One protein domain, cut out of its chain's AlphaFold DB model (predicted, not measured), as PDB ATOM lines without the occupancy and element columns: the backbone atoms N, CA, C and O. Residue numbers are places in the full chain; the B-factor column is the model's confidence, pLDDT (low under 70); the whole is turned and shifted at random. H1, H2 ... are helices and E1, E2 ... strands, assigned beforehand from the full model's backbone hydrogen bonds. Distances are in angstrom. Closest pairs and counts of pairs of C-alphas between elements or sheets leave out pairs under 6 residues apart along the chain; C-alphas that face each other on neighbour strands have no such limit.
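What this domain is: This is residues 5 to 115 of the 226 residues of an uncharacterized protein of Massilimicrobiota sp. An142 (UniProt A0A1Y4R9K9). A body of short helices, H1 to H7, has two longer helices, H8 and H9, side by side along one side of it, and a two-stranded hairpin, E1 and E2, reaches away at the end far from H1 and H2. H6 lies near the middle, and H1, H2 and H5 gather at the end opposite the hairpin's turn. The printed part has 111 residues with nine named helices and two named strands, in the order H1 to H8, E1, E2, H9; the sheet, order E1 - E2, is antiparallel and the class is mostly helix. The whole is compact, with a radius of gyration of the C-alphas of 13.7 A and spans of 38 by 31 by 29 A.

Where its parts are: E1, residues 86 to 92, is 17.9 A long from first to last C-alpha, and E2, residues 95 to 101, is 17.8 A. C-alpha 86 is at (43.231, -18.639, -2.068). H9, residues 103 to 115, is 18.4 A long and ends with C-alpha 115 at (45.633, -14.104, -28.075). H8, residues 69 to 79, is 15.4 A long. The shorter helices are H1, residues 9 to 13, beginning with C-alpha 9 at (23.044, -24.161, -16.662), H2, 17 to 21, H3, 25 to 30, H4, 34 to 41, H5, 45 to 50, H6, 53 to 57, and H7, 61 to 64.

How they stand to each other: E1 and E2 form a hairpin, with N 90 and O 97 2.9 A apart and N 99 and O 88 2.8 A apart, within hydrogen-bond range. The closest C-alphas of E1 and H6, Val 86 and Ser 54, are 6.3 A apart. H6 touches H3, closest C-alphas Gln 55 and Pro 25 at 4.1 A. H9 only just touches H6, with residue 103 alone and 3 pairs of C-alphas within 8 A; the closest, Leu 103 and Ser 57, are 5.3 A apart. H9 touches H8 at a shallow tilt of 16 degrees, opposite ways, closest C-alphas Val 104 and Ile 76 at 5.6 A. With residues 106 to 111 alone H9 touches H7, closest C-alphas Ala 110 and Ala 61 at 5.0 A. H7 only just touches H4, with 3 pairs of C-alphas within 8 A, the closest being Val 63 and Arg 37 at 6.7 A. H5 and H8 are near each other. H5 only just touches H1 and H2, with 3 pairs within 8 A each; the closest C-alphas are Thr 47 and Ser 13 at 5.6 A, and Lys 50 and Lys 17 at 5.2 A. H1 and H9 are apart. Every O i to N i+4 pair is within hydrogen-bond range in H1, H2, H5, H6, H8 and H9; H4 has 2 of 4, H3 has 0 of 2 but 3 of 3 O i to N i+3 pairs, and H7 is too short for such a pair.

The domain as a whole: The two C-alphas farthest apart, Phe 14 and Asn 93, are 39.7 A apart. The printed part has no cut and no long link. The mean pLDDT of the printed part is 76.6, and 31 residues are under 70, among them residues 29 to 42 and 90 to 95.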
ATOM      1  N   LYS A   5      28.070 -30.475 -10.039       68.62
ATOM      2  CA  LYS A   5      28.138 -31.473 -11.126       68.62
ATOM      3  C   LYS A   5      26.772 -31.924 -11.651       68.62
ATOM      4  O   LYS A   5      26.698 -32.423 -12.772       68.62
ATOM      5  N   LYS A   6      25.726 -31.815 -10.828       69.69
ATOM      6  CA  LYS A   6      24.368 -32.303 -11.100       69.69
ATOM      7  C   LYS A   6      23.397 -31.182 -11.485       69.69
ATOM      8  O   LYS A   6      22.237 -31.490 -11.737       69.69
ATOM      9  N   MET A   7      23.840 -29.921 -11.502       71.69
ATOM     10  CA  MET A   7      23.010 -28.785 -11.907       71.69
ATOM     11  C   MET A   7      23.095 -28.535 -13.414       71.69
ATOM     12  O   MET A   7      24.168 -28.655 -14.017       71.69
ATOM     13  N   THR A   8      21.968 -28.161 -14.017       70.94
ATOM     14  CA  THR A   8      21.939 -27.605 -15.376       70.94
ATOM     15  C   THR A   8      22.360 -26.130 -15.370       70.94
ATOM     16  O   THR A   8      22.399 -25.476 -14.327       70.94
ATOM     17  N   MET A   9      22.680 -25.580 -16.544       66.00
ATOM     18  CA  MET A   9      23.044 -24.161 -16.662       66.00
ATOM     19  C   MET A   9      21.879 -23.223 -16.359       66.00
ATOM     20  O   MET A   9      22.079 -22.174 -15.753       66.00
ATOM     21  N   GLU A  10      20.669 -23.626 -16.741       68.81
ATOM     22  CA  GLU A  10      19.447 -22.915 -16.379       68.81
ATOM     23  C   GLU A  10      19.291 -22.889 -14.858       68.81
ATOM     24  O   GLU A  10      19.158 -21.810 -14.288       68.81
ATOM     25  N   GLU A  11      19.433 -24.036 -14.182       75.12
ATOM     26  CA  GLU A  11      19.371 -24.109 -12.717       75.12
ATOM     27  C   GLU A  11      20.415 -23.206 -12.044       75.12
ATOM     28  O   GLU A  11      20.083 -22.516 -11.083       75.12
ATOM     29  N   LEU A  12      21.646 -23.153 -12.568       75.88
ATOM     30  CA  LEU A  12      22.698 -22.284 -12.032       75.88
ATOM     31  C   LEU A  12      22.363 -20.790 -12.191       75.88
ATOM     32  O   LEU A  12      22.681 -19.987 -11.315       75.88
ATOM     33  N   SER A  13      21.721 -20.416 -13.300       77.12
ATOM     34  CA  SER A  13      21.371 -19.021 -13.594       77.12
ATOM     35  C   SER A  13      20.276 -18.463 -12.676       77.12
ATOM     36  O   SER A  13      20.264 -17.262 -12.394       77.12
ATOM     37  N   PHE A  14      19.404 -19.337 -12.157       82.50
ATOM     38  CA  PHE A  14      18.323 -18.972 -11.240       82.50
ATOM     39  C   PHE A  14      18.760 -18.841  -9.778       82.50
ATOM     40  O   PHE A  14      17.983 -18.331  -8.974       82.50
ATOM     41  N   LEU A  15      19.981 -19.260  -9.430       84.88
ATOM     42  CA  LEU A  15      20.474 -19.134  -8.061       84.88
ATOM     43  C   LEU A  15      20.594 -17.661  -7.659       84.88
ATOM     44  O   LEU A  15      21.079 -16.814  -8.426       84.88
ATOM     45  N   SER A  16      20.181 -17.358  -6.430       86.50
ATOM     46  CA  SER A  16      20.496 -16.092  -5.777       86.50
ATOM     47  C   SER A  16      22.005 -15.981  -5.522       86.50
ATOM     48  O   SER A  16      22.763 -16.949  -5.647       86.50
ATOM     49  N   LYS A  17      22.472 -14.784  -5.155       85.38
ATOM     50  CA  LYS A  17      23.876 -14.588  -4.777       85.38
ATOM     51  C   LYS A  17      24.231 -15.425  -3.545       85.38
ATOM     52  O   LYS A  17      25.255 -16.097  -3.534       85.38
ATOM     53  N   GLU A  18      23.355 -15.424  -2.547       86.94
ATOM     54  CA  GLU A  18      23.514 -16.180  -1.307       86.94
ATOM     55  C   GLU A  18      23.546 -17.682  -1.591       86.94
ATOM     56  O   GLU A  18      24.404 -18.382  -1.062       86.94
ATOM     57  N   GLU A  19      22.660 -18.178  -2.460       86.69
ATOM     58  CA  GLU A  19      22.635 -19.587  -2.867       86.69
ATOM     59  C   GLU A  19      23.895 -19.987  -3.644       86.69
ATOM     60  O   GLU A  19      24.434 -21.071  -3.418       86.69
ATOM     61  N   MET A  20      24.395 -19.106  -4.518       84.88
ATOM     62  CA  MET A  20      25.651 -19.315  -5.241       84.88
ATOM     63  C   MET A  20      26.839 -19.394  -4.280       84.88
ATOM     64  O   MET A  20      27.689 -20.268  -4.431       84.88
ATOM     65  N   GLU A  21      26.899 -18.521  -3.272       85.56
ATOM     66  CA  GLU A  21      27.965 -18.498  -2.259       85.56
ATOM     67  C   GLU A  21      27.981 -19.755  -1.376       85.56
ATOM     68  O   GLU A  21      29.040 -20.134  -0.876       85.56
ATOM     69  N   GLN A  22      26.844 -20.445  -1.225       85.94
ATOM     70  CA  GLN A  22      26.797 -21.724  -0.511       85.94
ATOM     71  C   GLN A  22      27.466 -22.875  -1.282       85.94
ATOM     72  O   GLN A  22      27.807 -23.894  -0.672       85.94
ATOM     73  N   ILE A  23      27.669 -22.747  -2.602       83.69
ATOM     74  CA  ILE A  23      28.325 -23.790  -3.398       83.69
ATOM     75  C   ILE A  23      29.820 -23.827  -3.046       83.69
ATOM     76  O   ILE A  23      30.517 -22.825  -3.256       83.69
ATOM     77  N   PRO A  24      30.348 -24.977  -2.580       84.31
ATOM     78  CA  PRO A  24      31.740 -25.075  -2.169       84.31
ATOM     79  C   PRO A  24      32.709 -24.713  -3.308       84.31
ATOM     80  O   PRO A  24      32.583 -25.264  -4.404       84.31
ATOM     81  N   PRO A  25      33.721 -23.855  -3.076       84.06
ATOM     82  CA  PRO A  25      34.677 -23.456  -4.111       84.06
ATOM     83  C   PRO A  25      35.359 -24.631  -4.823       84.06
ATOM     84  O   PRO A  25      35.519 -24.600  -6.042       84.06
ATOM     85  N   GLN A  26      35.688 -25.711  -4.104       78.88
ATOM     86  CA  GLN A  26      36.288 -26.905  -4.711       78.88
ATOM     87  C   GLN A  26      35.411 -27.578  -5.775       78.88
ATOM     88  O   GLN A  26      35.946 -28.224  -6.679       78.88
ATOM     89  N   ASP A  27      34.090 -27.397  -5.714       80.12
ATOM     90  CA  ASP A  27      33.175 -27.974  -6.694       80.12
ATOM     91  C   ASP A  27      33.303 -27.277  -8.052       80.12
ATOM     92  O   ASP A  27      32.993 -27.890  -9.066       80.12
ATOM     93  N   PHE A  28      33.850 -26.058  -8.114       76.31
ATOM     94  CA  PHE A  28      34.187 -25.371  -9.370       76.31
ATOM     95  C   PHE A  28      35.465 -25.919 -10.019       76.31
ATOM     96  O   PHE A  28      35.693 -25.731 -11.215       76.31
ATOM     97  N   GLY A  29      36.253 -26.711  -9.286       64.88
ATOM     98  CA  GLY A  29      37.367 -27.485  -9.834       64.88
ATOM     99  C   GLY A  29      36.939 -28.594 -10.801       64.88
ATOM    100  O   GLY A  29      37.789 -29.333 -11.284       64.88
ATOM    101  N   VAL A  30      35.641 -28.742 -11.084       62.28
ATOM    102  CA  VAL A  30      35.095 -29.646 -12.112       62.28
ATOM    103  C   VAL A  30      35.181 -29.056 -13.511       62.28
ATOM    104  O   VAL A  30      35.111 -29.801 -14.490       62.28
ATOM    105  N   PHE A  31      35.370 -27.738 -13.611       61.97
ATOM    106  CA  PHE A  31      35.512 -27.057 -14.883       61.97
ATOM    107  C   PHE A  31      36.941 -27.210 -15.417       61.97
ATOM    108  O   PHE A  31      37.725 -26.268 -15.356       61.97
ATOM    109  N   VAL A  32      37.317 -28.410 -15.878       51.69
ATOM    110  CA  VAL A  32      38.705 -28.751 -16.289       51.69
ATOM    111  C   VAL A  32      38.816 -29.277 -17.721       51.69
ATOM    112  O   VAL A  32      39.920 -29.560 -18.187       51.69
ATOM    113  N   ASN A  33      37.698 -29.435 -18.433       46.06
ATOM    114  CA  ASN A  33      37.653 -30.033 -19.773       46.06
ATOM    115  C   ASN A  33      36.776 -29.217 -20.745       46.06
ATOM    116  O   ASN A  33      36.116 -28.267 -20.345       46.06
ATOM    117  N   ALA A  34      36.747 -29.555 -22.037       41.72
ATOM    118  CA  ALA A  34      36.008 -28.754 -23.023       41.72
ATOM    119  C   ALA A  34      34.482 -28.764 -22.824       41.72
ATOM    120  O   ALA A  34      33.811 -27.835 -23.260       41.72
ATOM    121  N   GLU A  35      33.923 -29.770 -22.150       45.38
ATOM    122  CA  GLU A  35      32.499 -29.787 -21.784       45.38
ATOM    123  C   GLU A  35      32.165 -28.660 -20.791       45.38
ATOM    124  O   GLU A  35      31.080 -28.082 -20.809       45.38
ATOM    125  N   SER A  36      33.152 -28.281 -19.978       51.12
ATOM    126  CA  SER A  36      33.090 -27.160 -19.041       51.12
ATOM    127  C   SER A  36      32.991 -25.808 -19.750       51.12
ATOM    128  O   SER A  36      32.379 -24.886 -19.228       51.12
ATOM    129  N   ARG A  37      33.550 -25.684 -20.960       52.66
ATOM    130  CA  ARG A  37      33.542 -24.441 -21.743       52.66
ATOM    131  C   ARG A  37      32.138 -24.057 -22.203       52.66
ATOM    132  O   ARG A  37      31.715 -22.939 -21.952       52.66
ATOM    133  N   TYR A  38      31.413 -24.984 -22.835       52.66
ATOM    134  CA  TYR A  38      30.041 -24.728 -23.298       52.66
ATOM    135  C   TYR A  38      29.112 -24.346 -22.143       52.66
ATOM    136  O   TYR A  38      28.193 -23.555 -22.320       52.66
ATOM    137  N   ARG A  39      29.385 -24.888 -20.951       59.19
ATOM    138  CA  ARG A  39      28.695 -24.530 -19.713       59.19
ATOM    139  C   ARG A  39      29.010 -23.088 -19.297       59.19
ATOM    140  O   ARG A  39      28.096 -22.336 -19.002       59.19
ATOM    141  N   LEU A  40      30.272 -22.671 -19.331       66.25
ATOM    142  CA  LEU A  40      30.685 -21.337 -18.880       66.25
ATOM    143  C   LEU A  40      30.341 -20.212 -19.870       66.25
ATOM    144  O   LEU A  40      29.914 -19.148 -19.436       66.25
ATOM    145  N   ASP A  41      30.463 -20.442 -21.179       62.56
ATOM    146  CA  ASP A  41      30.103 -19.446 -22.204       62.56
ATOM    147  C   ASP A  41      28.582 -19.184 -22.258       62.56
ATOM    148  O   ASP A  41      28.151 -18.123 -22.707       62.56
ATOM    149  N   ALA A  42      27.763 -20.133 -21.789       65.12
ATOM    150  CA  ALA A  42      26.308 -19.995 -21.707       65.12
ATOM    151  C   ALA A  42      25.833 -19.202 -20.474       65.12
ATOM    152  O   ALA A  42      24.640 -18.918 -20.350       65.12
ATOM    153  N   LEU A  43      26.737 -18.855 -19.552       73.94
ATOM    154  CA  LEU A  43      26.393 -18.076 -18.368       73.94
ATOM    155  C   LEU A  43      26.012 -16.645 -18.740       73.94
ATOM    156  O   LEU A  43      26.731 -15.947 -19.455       73.94
ATOM    157  N   THR A  44      24.896 -16.182 -18.184       79.69
ATOM    158  CA  THR A  44      24.498 -14.779 -18.289       79.69
ATOM    159  C   THR A  44      25.442 -13.891 -17.478       79.69
ATOM    160  O   THR A  44      26.073 -14.334 -16.515       79.69
ATOM    161  N   TRP A  45      25.492 -12.601 -17.820       82.25
ATOM    162  CA  TRP A  45      26.258 -11.613 -17.054       82.25
ATOM    163  C   TRP A  45      25.873 -11.580 -15.579       82.25
ATOM    164  O   TRP A  45      26.742 -11.530 -14.716       82.25
ATOM    165  N   GLU A  46      24.577 -11.697 -15.296       82.31
ATOM    166  CA  GLU A  46      24.064 -11.760 -13.932       82.31
ATOM    167  C   GLU A  46      24.646 -12.954 -13.159       82.31
ATOM    168  O   GLU A  46      24.946 -12.849 -11.973       82.31
ATOM    169  N   THR A  47      24.874 -14.082 -13.837       83.19
ATOM    170  CA  THR A  47      25.466 -15.264 -13.205       83.19
ATOM    171  C   THR A  47      26.963 -15.077 -12.954       83.19
ATOM    172  O   THR A  47      27.446 -15.397 -11.870       83.19
ATOM    173  N   TRP A  48      27.700 -14.482 -13.900       86.75
ATOM    174  CA  TRP A  48      29.115 -14.125 -13.705       86.75
ATOM    175  C   TRP A  48      29.329 -13.130 -12.556       86.75
ATOM    176  O   TRP A  48      30.321 -13.211 -11.821       86.75
ATOM    177  N   ASP A  49      28.390 -12.206 -12.357       85.94
ATOM    178  CA  ASP A  49      28.453 -11.233 -11.269       85.94
ATOM    179  C   ASP A  49      28.251 -11.896  -9.890       85.94
ATOM    180  O   ASP A  49      28.885 -11.466  -8.920       85.94
ATOM    181  N   LYS A  50      27.487 -12.997  -9.810       87.94
ATOM    182  CA  LYS A  50      27.283 -13.790  -8.579       87.94
ATOM    183  C   LYS A  50      28.502 -14.635  -8.180       87.94
ATOM    184  O   LYS A  50      28.668 -14.921  -7.000       87.94
ATOM    185  N   LEU A  51      29.365 -15.018  -9.127       88.81
ATOM    186  CA  LEU A  51      30.527 -15.872  -8.841       88.81
ATOM    187  C   LEU A  51      31.598 -15.148  -8.015       88.81
ATOM    188  O   LEU A  51      31.991 -14.014  -8.321       88.81
ATOM    189  N   THR A  52      32.098 -15.833  -6.986       89.69
ATOM    190  CA  THR A  52      33.100 -15.298  -6.055       89.69
ATOM    191  C   THR A  52      34.535 -15.531  -6.531       89.69
ATOM    192  O   THR A  52      34.816 -16.408  -7.352       89.69
ATOM    193  N   TYR A  53      35.471 -14.759  -5.972       89.81
ATOM    194  CA  TYR A  53      36.904 -14.911  -6.237       89.81
ATOM    195  C   TYR A  53      37.411 -16.310  -5.859       89.81
ATOM    196  O   TYR A  53      38.114 -16.952  -6.642       89.81
ATOM    197  N   SER A  54      37.000 -16.813  -4.690       88.12
ATOM    198  CA  SER A  54      37.351 -18.152  -4.211       88.12
ATOM    199  C   SER A  54      36.885 -19.257  -5.162       88.12
ATOM    200  O   SER A  54      37.673 -20.129  -5.536       88.12
ATOM    201  N   GLN A  55      35.631 -19.196  -5.625       87.94
ATOM    202  CA  GLN A  55      35.067 -20.172  -6.566       87.94
ATOM    203  C   GLN A  55      35.818 -20.175  -7.901       87.94
ATOM    204  O   GLN A  55      36.248 -21.227  -8.374       87.94
ATOM    205  N   LEU A  56      36.061 -18.997  -8.479       88.25
ATOM    206  CA  LEU A  56      36.781 -18.873  -9.750       88.25
ATOM    207  C   LEU A  56      38.260 -19.271  -9.641       88.25
ATOM    208  O   LEU A  56      38.822 -19.803 -10.596       88.25
ATOM    209  N   SER A  57      38.886 -19.088  -8.476       86.31
ATOM    210  CA  SER A  57      40.278 -19.501  -8.235       86.31
ATOM    211  C   SER A  57      40.483 -21.017  -8.330       86.31
ATOM    212  O   SER A  57      41.604 -21.471  -8.559       86.31
ATOM    213  N   HIS A  58      39.419 -21.813  -8.197       81.94
ATOM    214  CA  HIS A  58      39.476 -23.268  -8.361       81.94
ATOM    215  C   HIS A  58      39.444 -23.725  -9.825       81.94
ATOM    216  O   HIS A  58      39.664 -24.905 -10.108       81.94
ATOM    217  N   MET A  59      39.241 -22.801 -10.765       79.19
ATOM    218  CA  MET A  59      39.268 -23.067 -12.200       79.19
ATOM    219  C   MET A  59      40.673 -22.849 -12.781       79.19
ATOM    220  O   MET A  59      41.492 -22.098 -12.253       79.19
ATOM    221  N   SER A  60      40.988 -23.527 -13.889       68.31
ATOM    222  CA  SER A  60      42.319 -23.440 -14.509       68.31
ATOM    223  C   SER A  60      42.424 -22.320 -15.553       68.31
ATOM    224  O   SER A  60      41.452 -22.021 -16.245       68.31
ATOM    225  N   ALA A  61      43.632 -21.778 -15.760       63.12
ATOM    226  CA  ALA A  61      43.911 -20.813 -16.834       63.12
ATOM    227  C   ALA A  61      43.496 -21.329 -18.225       63.12
ATOM    228  O   ALA A  61      43.006 -20.560 -19.042       63.12
ATOM    229  N   ASN A  62      43.627 -22.638 -18.472       62.22
ATOM    230  CA  ASN A  62      43.219 -23.261 -19.734       62.22
ATOM    231  C   ASN A  62      41.709 -23.166 -19.970       62.22
ATOM    232  O   ASN A  62      41.268 -23.109 -21.110       62.22
ATOM    233  N   VAL A  63      40.910 -23.157 -18.904       71.12
ATOM    234  CA  VAL A  63      39.452 -23.033 -19.002       71.12
ATOM    235  C   VAL A  63      39.078 -21.583 -19.261       71.12
ATOM    236  O   VAL A  63      38.306 -21.313 -20.175       71.12
ATOM    237  N   PHE A  64      39.712 -20.649 -18.551       75.25
ATOM    238  CA  PHE A  64      39.542 -19.222 -18.814       75.25
ATOM    239  C   PHE A  64      39.997 -18.822 -20.222       75.25
ATOM    240  O   PHE A  64      39.333 -18.010 -20.851       75.25
ATOM    241  N   SER A  65      41.064 -19.420 -20.768       67.75
ATOM    242  CA  SER A  65      41.572 -19.069 -22.107       67.75
ATOM    243  C   SER A  65      40.621 -19.442 -23.244       67.75
ATOM    244  O   SER A  65      40.814 -18.999 -24.376       67.75
ATOM    245  N   LEU A  66      39.616 -20.272 -22.954       65.31
ATOM    246  CA  LEU A  66      38.577 -20.666 -23.902       65.31
ATOM    247  C   LEU A  66      37.368 -19.723 -23.891       65.31
ATOM    248  O   LEU A  66      36.555 -19.815 -24.810       65.31
ATOM    249  N   LEU A  67      37.258 -18.855 -22.878       73.06
ATOM    250  CA  LEU A  67      36.204 -17.850 -22.784       73.06
ATOM    251  C   LEU A  67      36.453 -16.706 -23.766       73.06
ATOM    252  O   LEU A  67      37.571 -16.477 -24.247       73.06
ATOM    253  N   LYS A  68      35.393 -15.944 -24.018       73.75
ATOM    254  CA  LYS A  68      35.483 -14.677 -24.738       73.75
ATOM    255  C   LYS A  68      36.361 -13.668 -23.987       73.75
ATOM    256  O   LYS A  68      36.405 -13.638 -22.757       73.75
ATOM    257  N   GLU A  69      37.073 -12.832 -24.739       79.56
ATOM    258  CA  GLU A  69      38.057 -11.896 -24.172       79.56
ATOM    259  C   GLU A  69      37.410 -10.815 -23.291       79.56
ATOM    260  O   GLU A  69      38.018 -10.383 -22.313       79.56
ATOM    261  N   ASP A  70      36.170 -10.423 -23.588       80.81
ATOM    262  CA  ASP A  70      35.369  -9.487 -22.793       80.81
ATOM    263  C   ASP A  70      34.985 -10.062 -21.419       80.81
ATOM    264  O   ASP A  70      35.075  -9.352 -20.416       80.81
ATOM    265  N   ILE A  71      34.650 -11.356 -21.346       84.44
ATOM    266  CA  ILE A  71      34.412 -12.066 -20.079       84.44
ATOM    267  C   ILE A  71      35.691 -12.052 -19.236       84.44
ATOM    268  O   ILE A  71      35.656 -11.659 -18.070       84.44
ATOM    269  N   ILE A  72      36.831 -12.429 -19.826       86.56
ATOM    270  CA  ILE A  72      38.122 -12.449 -19.119       86.56
ATOM    271  C   ILE A  72      38.475 -11.042 -18.615       86.56
ATOM    272  O   ILE A  72      38.840 -10.883 -17.451       86.56
ATOM    273  N   GLN A  73      38.324 -10.018 -19.461       90.25
ATOM    274  CA  GLN A  73      38.613  -8.631 -19.099       90.25
ATOM    275  C   GLN A  73      37.717  -8.139 -17.960       90.25
ATOM    276  O   GLN A  73      38.216  -7.563 -16.998       90.25
ATOM    277  N   ARG A  74      36.414  -8.425 -18.012       90.25
ATOM    278  CA  ARG A  74      35.481  -8.036 -16.950       90.25
ATOM    279  C   ARG A  74      35.804  -8.714 -15.622       90.25
ATOM    280  O   ARG A  74      35.698  -8.075 -14.579       90.25
ATOM    281  N   LEU A  75      36.208  -9.985 -15.638       91.25
ATOM    282  CA  LEU A  75      36.644 -10.683 -14.425       91.25
ATOM    283  C   LEU A  75      37.929 -10.069 -13.853       91.25
ATOM    284  O   LEU A  75      38.026  -9.911 -12.638       91.25
ATOM    285  N   ILE A  76      38.877  -9.671 -14.709       92.88
ATOM    286  CA  ILE A  76      40.062  -8.911 -14.281       92.88
ATOM    287  C   ILE A  76      39.616  -7.606 -13.620       92.88
ATOM    288  O   ILE A  76      39.991  -7.349 -12.483       92.88
ATOM    289  N   ASP A  77      38.757  -6.822 -14.269       93.56
ATOM    290  CA  ASP A  77      38.307  -5.530 -13.741       93.56
ATOM    291  C   ASP A  77      37.519  -5.665 -12.429       93.56
ATOM    292  O   ASP A  77      37.681  -4.838 -11.530       93.56
ATOM    293  N   LYS A  78      36.714  -6.727 -12.293       92.62
ATOM    294  CA  LYS A  78      35.960  -7.068 -11.075       92.62
ATOM    295  C   LYS A  78      36.880  -7.396  -9.898       92.62
ATOM    296  O   LYS A  78      36.541  -7.081  -8.761       92.62
ATOM    297  N   PHE A  79      38.013  -8.053 -10.152       93.56
ATOM    298  CA  PHE A  79      38.861  -8.627  -9.104       93.56
ATOM    299  C   PHE A  79      40.263  -8.018  -8.998       93.56
ATOM    300  O   PHE A  79      41.027  -8.458  -8.144       93.56
ATOM    301  N   LYS A  80      40.604  -7.007  -9.803       91.94
ATOM    302  CA  LYS A  80      41.934  -6.366  -9.830       91.94
ATOM    303  C   LYS A  80      42.409  -5.854  -8.469       91.94
ATOM    304  O   LYS A  80      43.599  -5.908  -8.187       91.94
ATOM    305  N   ASP A  81      41.477  -5.406  -7.628       91.00
ATOM    306  CA  ASP A  81      41.761  -4.854  -6.300       91.00
ATOM    307  C   ASP A  81      41.556  -5.895  -5.181       91.00
ATOM    308  O   ASP A  81      41.673  -5.578  -3.996       91.00
ATOM    309  N   ASN A  82      41.230  -7.146  -5.532       87.69
ATOM    310  CA  ASN A  82      41.005  -8.206  -4.559       87.69
ATOM    311  C   ASN A  82      42.344  -8.712  -3.990       87.69
ATOM    312  O   ASN A  82      43.245  -9.101  -4.730       87.69
ATOM    313  N   GLN A  83      42.454  -8.720  -2.660       80.31
ATOM    314  CA  GLN A  83      43.635  -9.170  -1.916       80.31
ATOM    315  C   GLN A  83      43.465 -10.568  -1.295       80.31
ATOM    316  O   GLN A  83      44.314 -11.011  -0.521       80.31
ATOM    317  N   GLU A  84      42.370 -11.270  -1.600       84.81
ATOM    318  CA  GLU A  84      42.091 -12.610  -1.093       84.81
ATOM    319  C   GLU A  84      43.172 -13.605  -1.540       84.81
ATOM    320  O   GLU A  84      43.474 -13.774  -2.728       84.81
ATOM    321  N   VAL A  85      43.747 -14.302  -0.559       81.12
ATOM    322  CA  VAL A  85      44.724 -15.366  -0.778       81.12
ATOM    323  C   VAL A  85      43.999 -16.704  -0.761       81.12
ATOM    324  O   VAL A  85      43.620 -17.203   0.296       81.12
ATOM    325  N   VAL A  86      43.837 -17.310  -1.937       84.38
ATOM    326  CA  VAL A  86      43.231 -18.639  -2.068       84.38
ATOM    327  C   VAL A  86      44.334 -19.691  -2.136       84.38
ATOM    328  O   VAL A  86      45.248 -19.593  -2.954       84.38
ATOM    329  N   ILE A  87      44.254 -20.713  -1.281       81.62
ATOM    330  CA  ILE A  87      45.194 -21.840  -1.259       81.62
ATOM    331  C   ILE A  87      44.461 -23.101  -1.708       81.62
ATOM    332  O   ILE A  87      43.484 -23.513  -1.089       81.62
ATOM    333  N   ILE A  88      44.961 -23.735  -2.769       79.12
ATOM    334  CA  ILE A  88      44.388 -24.954  -3.341       79.12
ATOM    335  C   ILE A  88      45.391 -26.090  -3.225       79.12
ATOM    336  O   ILE A  88      46.535 -25.990  -3.669       79.12
ATOM    337  N   ASN A  89      44.937 -27.209  -2.673       76.69
ATOM    338  CA  ASN A  89      45.722 -28.432  -2.589       76.69
ATOM    339  C   ASN A  89      45.766 -29.127  -3.954       76.69
ATOM    340  O   ASN A  89      44.752 -29.637  -4.434       76.69
ATOM    341  N   LYS A  90      46.945 -29.168  -4.580       66.94
ATOM    342  CA  LYS A  90      47.171 -29.858  -5.858       66.94
ATOM    343  C   LYS A  90      47.977 -31.130  -5.645       66.94
ATOM    344  O   LYS A  90      48.921 -31.147  -4.864       66.94
ATOM    345  N   ASN A  91      47.631 -32.190  -6.370       60.91
ATOM    346  CA  ASN A  91      48.429 -33.411  -6.385       60.91
ATOM    347  C   ASN A  91      49.513 -33.297  -7.466       60.91
ATOM    348  O   ASN A  91      49.206 -33.262  -8.658       60.91
ATOM    349  N   ILE A  92      50.772 -33.203  -7.042       60.91
ATOM    350  CA  ILE A  92      51.944 -33.095  -7.911       60.91
ATOM    351  C   ILE A  92      52.856 -34.275  -7.584       60.91
ATOM    352  O   ILE A  92      53.348 -34.401  -6.463       60.91
ATOM    353  N   ASN A  93      53.080 -35.157  -8.561       63.72
ATOM    354  CA  ASN A  93      53.919 -36.354  -8.413       63.72
ATOM    355  C   ASN A  93      53.527 -37.241  -7.214       63.72
ATOM    356  O   ASN A  93      54.387 -37.747  -6.495       63.72
ATOM    357  N   GLY A  94      52.222 -37.402  -6.974       66.12
ATOM    358  CA  GLY A  94      51.695 -38.218  -5.876       66.12
ATOM    359  C   GLY A  94      51.742 -37.544  -4.502       66.12
ATOM    360  O   GLY A  94      51.366 -38.170  -3.515       66.12
ATOM    361  N   LYS A  95      52.185 -36.284  -4.417       66.44
ATOM    362  CA  LYS A  95      52.195 -35.494  -3.182       66.44
ATOM    363  C   LYS A  95      51.174 -34.369  -3.267       66.44
ATOM    364  O   LYS A  95      51.130 -33.632  -4.250       66.44
ATOM    365  N   THR A  96      50.388 -34.207  -2.210       81.56
ATOM    366  CA  THR A  96      49.505 -33.050  -2.054       81.56
ATOM    367  C   THR A  96      50.333 -31.843  -1.629       81.56
ATOM    368  O   THR A  96      50.968 -31.868  -0.578       81.56
ATOM    369  N   VAL A  97      50.333 -30.799  -2.453       70.94
ATOM    370  CA  VAL A  97      51.067 -29.554  -2.225       70.94
ATOM    371  C   VAL A  97      50.065 -28.397  -2.185       70.94
ATOM    372  O   VAL A  97      49.262 -28.273  -3.117       70.94
ATOM    373  N   PRO A  98      50.084 -27.546  -1.144       78.00
ATOM    374  CA  PRO A  98      49.289 -26.327  -1.125       78.00
ATOM    375  C   PRO A  98      49.872 -25.324  -2.124       78.00
ATOM    376  O   PRO A  98      51.064 -25.020  -2.098       78.00
ATOM    377  N   VAL A  99      49.031 -24.810  -3.014       75.12
ATOM    378  CA  VAL A  99      49.412 -23.826  -4.028       75.12
ATOM    379  C   VAL A  99      48.571 -22.580  -3.832       75.12
ATOM    380  O   VAL A  99      47.345 -22.643  -3.882       75.12
ATOM    381  N   GLN A 100      49.232 -21.443  -3.634       79.25
ATOM    382  CA  GLN A 100      48.567 -20.149  -3.664       79.25
ATOM    383  C   GLN A 100      48.128 -19.840  -5.096       79.25
ATOM    384  O   GLN A 100      48.929 -19.914  -6.032       79.25
ATOM    385  N   VAL A 101      46.857 -19.492  -5.266       77.56
ATOM    386  CA  VAL A 101      46.291 -19.089  -6.549       77.56
ATOM    387  C   VAL A 101      45.975 -17.604  -6.519       77.56
ATOM    388  O   VAL A 101      45.263 -17.109  -5.649       77.56
ATOM    389  N   LEU A 102      46.529 -16.903  -7.503       84.69
ATOM    390  CA  LEU A 102      46.227 -15.512  -7.802       84.69
ATOM    391  C   LEU A 102      45.312 -15.509  -9.027       84.69
ATOM    392  O   LEU A 102      45.766 -15.786 -10.145       84.69
ATOM    393  N   LEU A 103      44.017 -15.258  -8.824       85.31
ATOM    394  CA  LEU A 103      43.026 -15.341  -9.899       85.31
ATOM    395  C   LEU A 103      43.312 -14.315 -10.993       85.31
ATOM    396  O   LEU A 103      43.302 -14.675 -12.162       85.31
ATOM    397  N   VAL A 104      43.633 -13.071 -10.629       86.88
ATOM    398  CA  VAL A 104      43.941 -12.012 -11.607       86.88
ATOM    399  C   VAL A 104      45.116 -12.418 -12.494       86.88
ATOM    400  O   VAL A 104      44.987 -12.405 -13.712       86.88
ATOM    401  N   PHE A 105      46.207 -12.913 -11.905       83.19
ATOM    402  CA  PHE A 105      47.342 -13.449 -12.663       83.19
ATOM    403  C   PHE A 105      46.935 -14.623 -13.574       83.19
ATOM    404  O   PHE A 105      47.368 -14.728 -14.721       83.19
ATOM    405  N   THR A 106      46.062 -15.507 -13.081       81.69
ATOM    406  CA  THR A 106      45.528 -16.640 -13.854       81.69
ATOM    407  C   THR A 106      44.700 -16.164 -15.055       81.69
ATOM    408  O   THR A 106      44.822 -16.729 -16.142       81.69
ATOM    409  N   LEU A 107      43.890 -15.116 -14.880       85.31
ATOM    410  CA  LEU A 107      43.069 -14.500 -15.924       85.31
ATOM    411  C   LEU A 107      43.918 -13.734 -16.946       85.31
ATOM    412  O   LEU A 107      43.678 -13.854 -18.146       85.31
ATOM    413  N   GLU A 108      44.945 -13.006 -16.507       82.94
ATOM    414  CA  GLU A 108      45.900 -12.347 -17.406       82.94
ATOM    415  C   GLU A 108      46.638 -13.370 -18.273       82.94
ATOM    416  O   GLU A 108      46.678 -13.233 -19.498       82.94
ATOM    417  N   ARG A 109      47.117 -14.465 -17.669       73.94
ATOM    418  CA  ARG A 109      47.734 -15.561 -18.423       73.94
ATOM    419  C   ARG A 109      46.755 -16.205 -19.404       73.94
ATOM    420  O   ARG A 109      47.128 -16.528 -20.530       73.94
ATOM    421  N   ALA A 110      45.501 -16.389 -19.000       72.75
ATOM    422  CA  ALA A 110      44.456 -16.902 -19.877       72.75
ATOM    423  C   ALA A 110      44.192 -15.973 -21.074       72.75
ATOM    424  O   ALA A 110      44.004 -16.458 -22.190       72.75
ATOM    425  N   LYS A 111      44.238 -14.653 -20.863       81.62
ATOM    426  CA  LYS A 111      44.110 -13.640 -21.917       81.62
ATOM    427  C   LYS A 111      45.271 -13.693 -22.915       81.62
ATOM    428  O   LYS A 111      45.041 -13.593 -24.118       81.62
ATOM    429  N   GLU A 112      46.506 -13.873 -22.446       76.44
ATOM    430  CA  GLU A 112      47.673 -14.074 -23.323       76.44
ATOM    431  C   GLU A 112      47.527 -15.331 -24.180       76.44
ATOM    432  O   GLU A 112      47.647 -15.260 -25.403       76.44
ATOM    433  N   LEU A 113      47.194 -16.460 -23.543       61.09
ATOM    434  CA  LEU A 113      46.963 -17.727 -24.234       61.09
ATOM    435  C   LEU A 113      45.863 -17.578 -25.285       61.09
ATOM    436  O   LEU A 113      46.052 -17.985 -26.423       61.09
ATOM    437  N   ASN A 114      44.749 -16.928 -24.943       70.69
ATOM    438  CA  ASN A 114      43.663 -16.639 -25.878       70.69
ATOM    439  C   ASN A 114      44.167 -15.874 -27.124       70.69
ATOM    440  O   ASN A 114      43.838 -16.247 -28.249       70.69
ATOM    441  N   LYS A 115      45.039 -14.868 -26.958       68.69
ATOM    442  CA  LYS A 115      45.633 -14.104 -28.075       68.69
ATOM    443  C   LYS A 115      46.590 -14.921 -28.944       68.69
ATOM    444  O   LYS A 115      46.486 -14.854 -30.171       68.69
TER     445      LYS A 115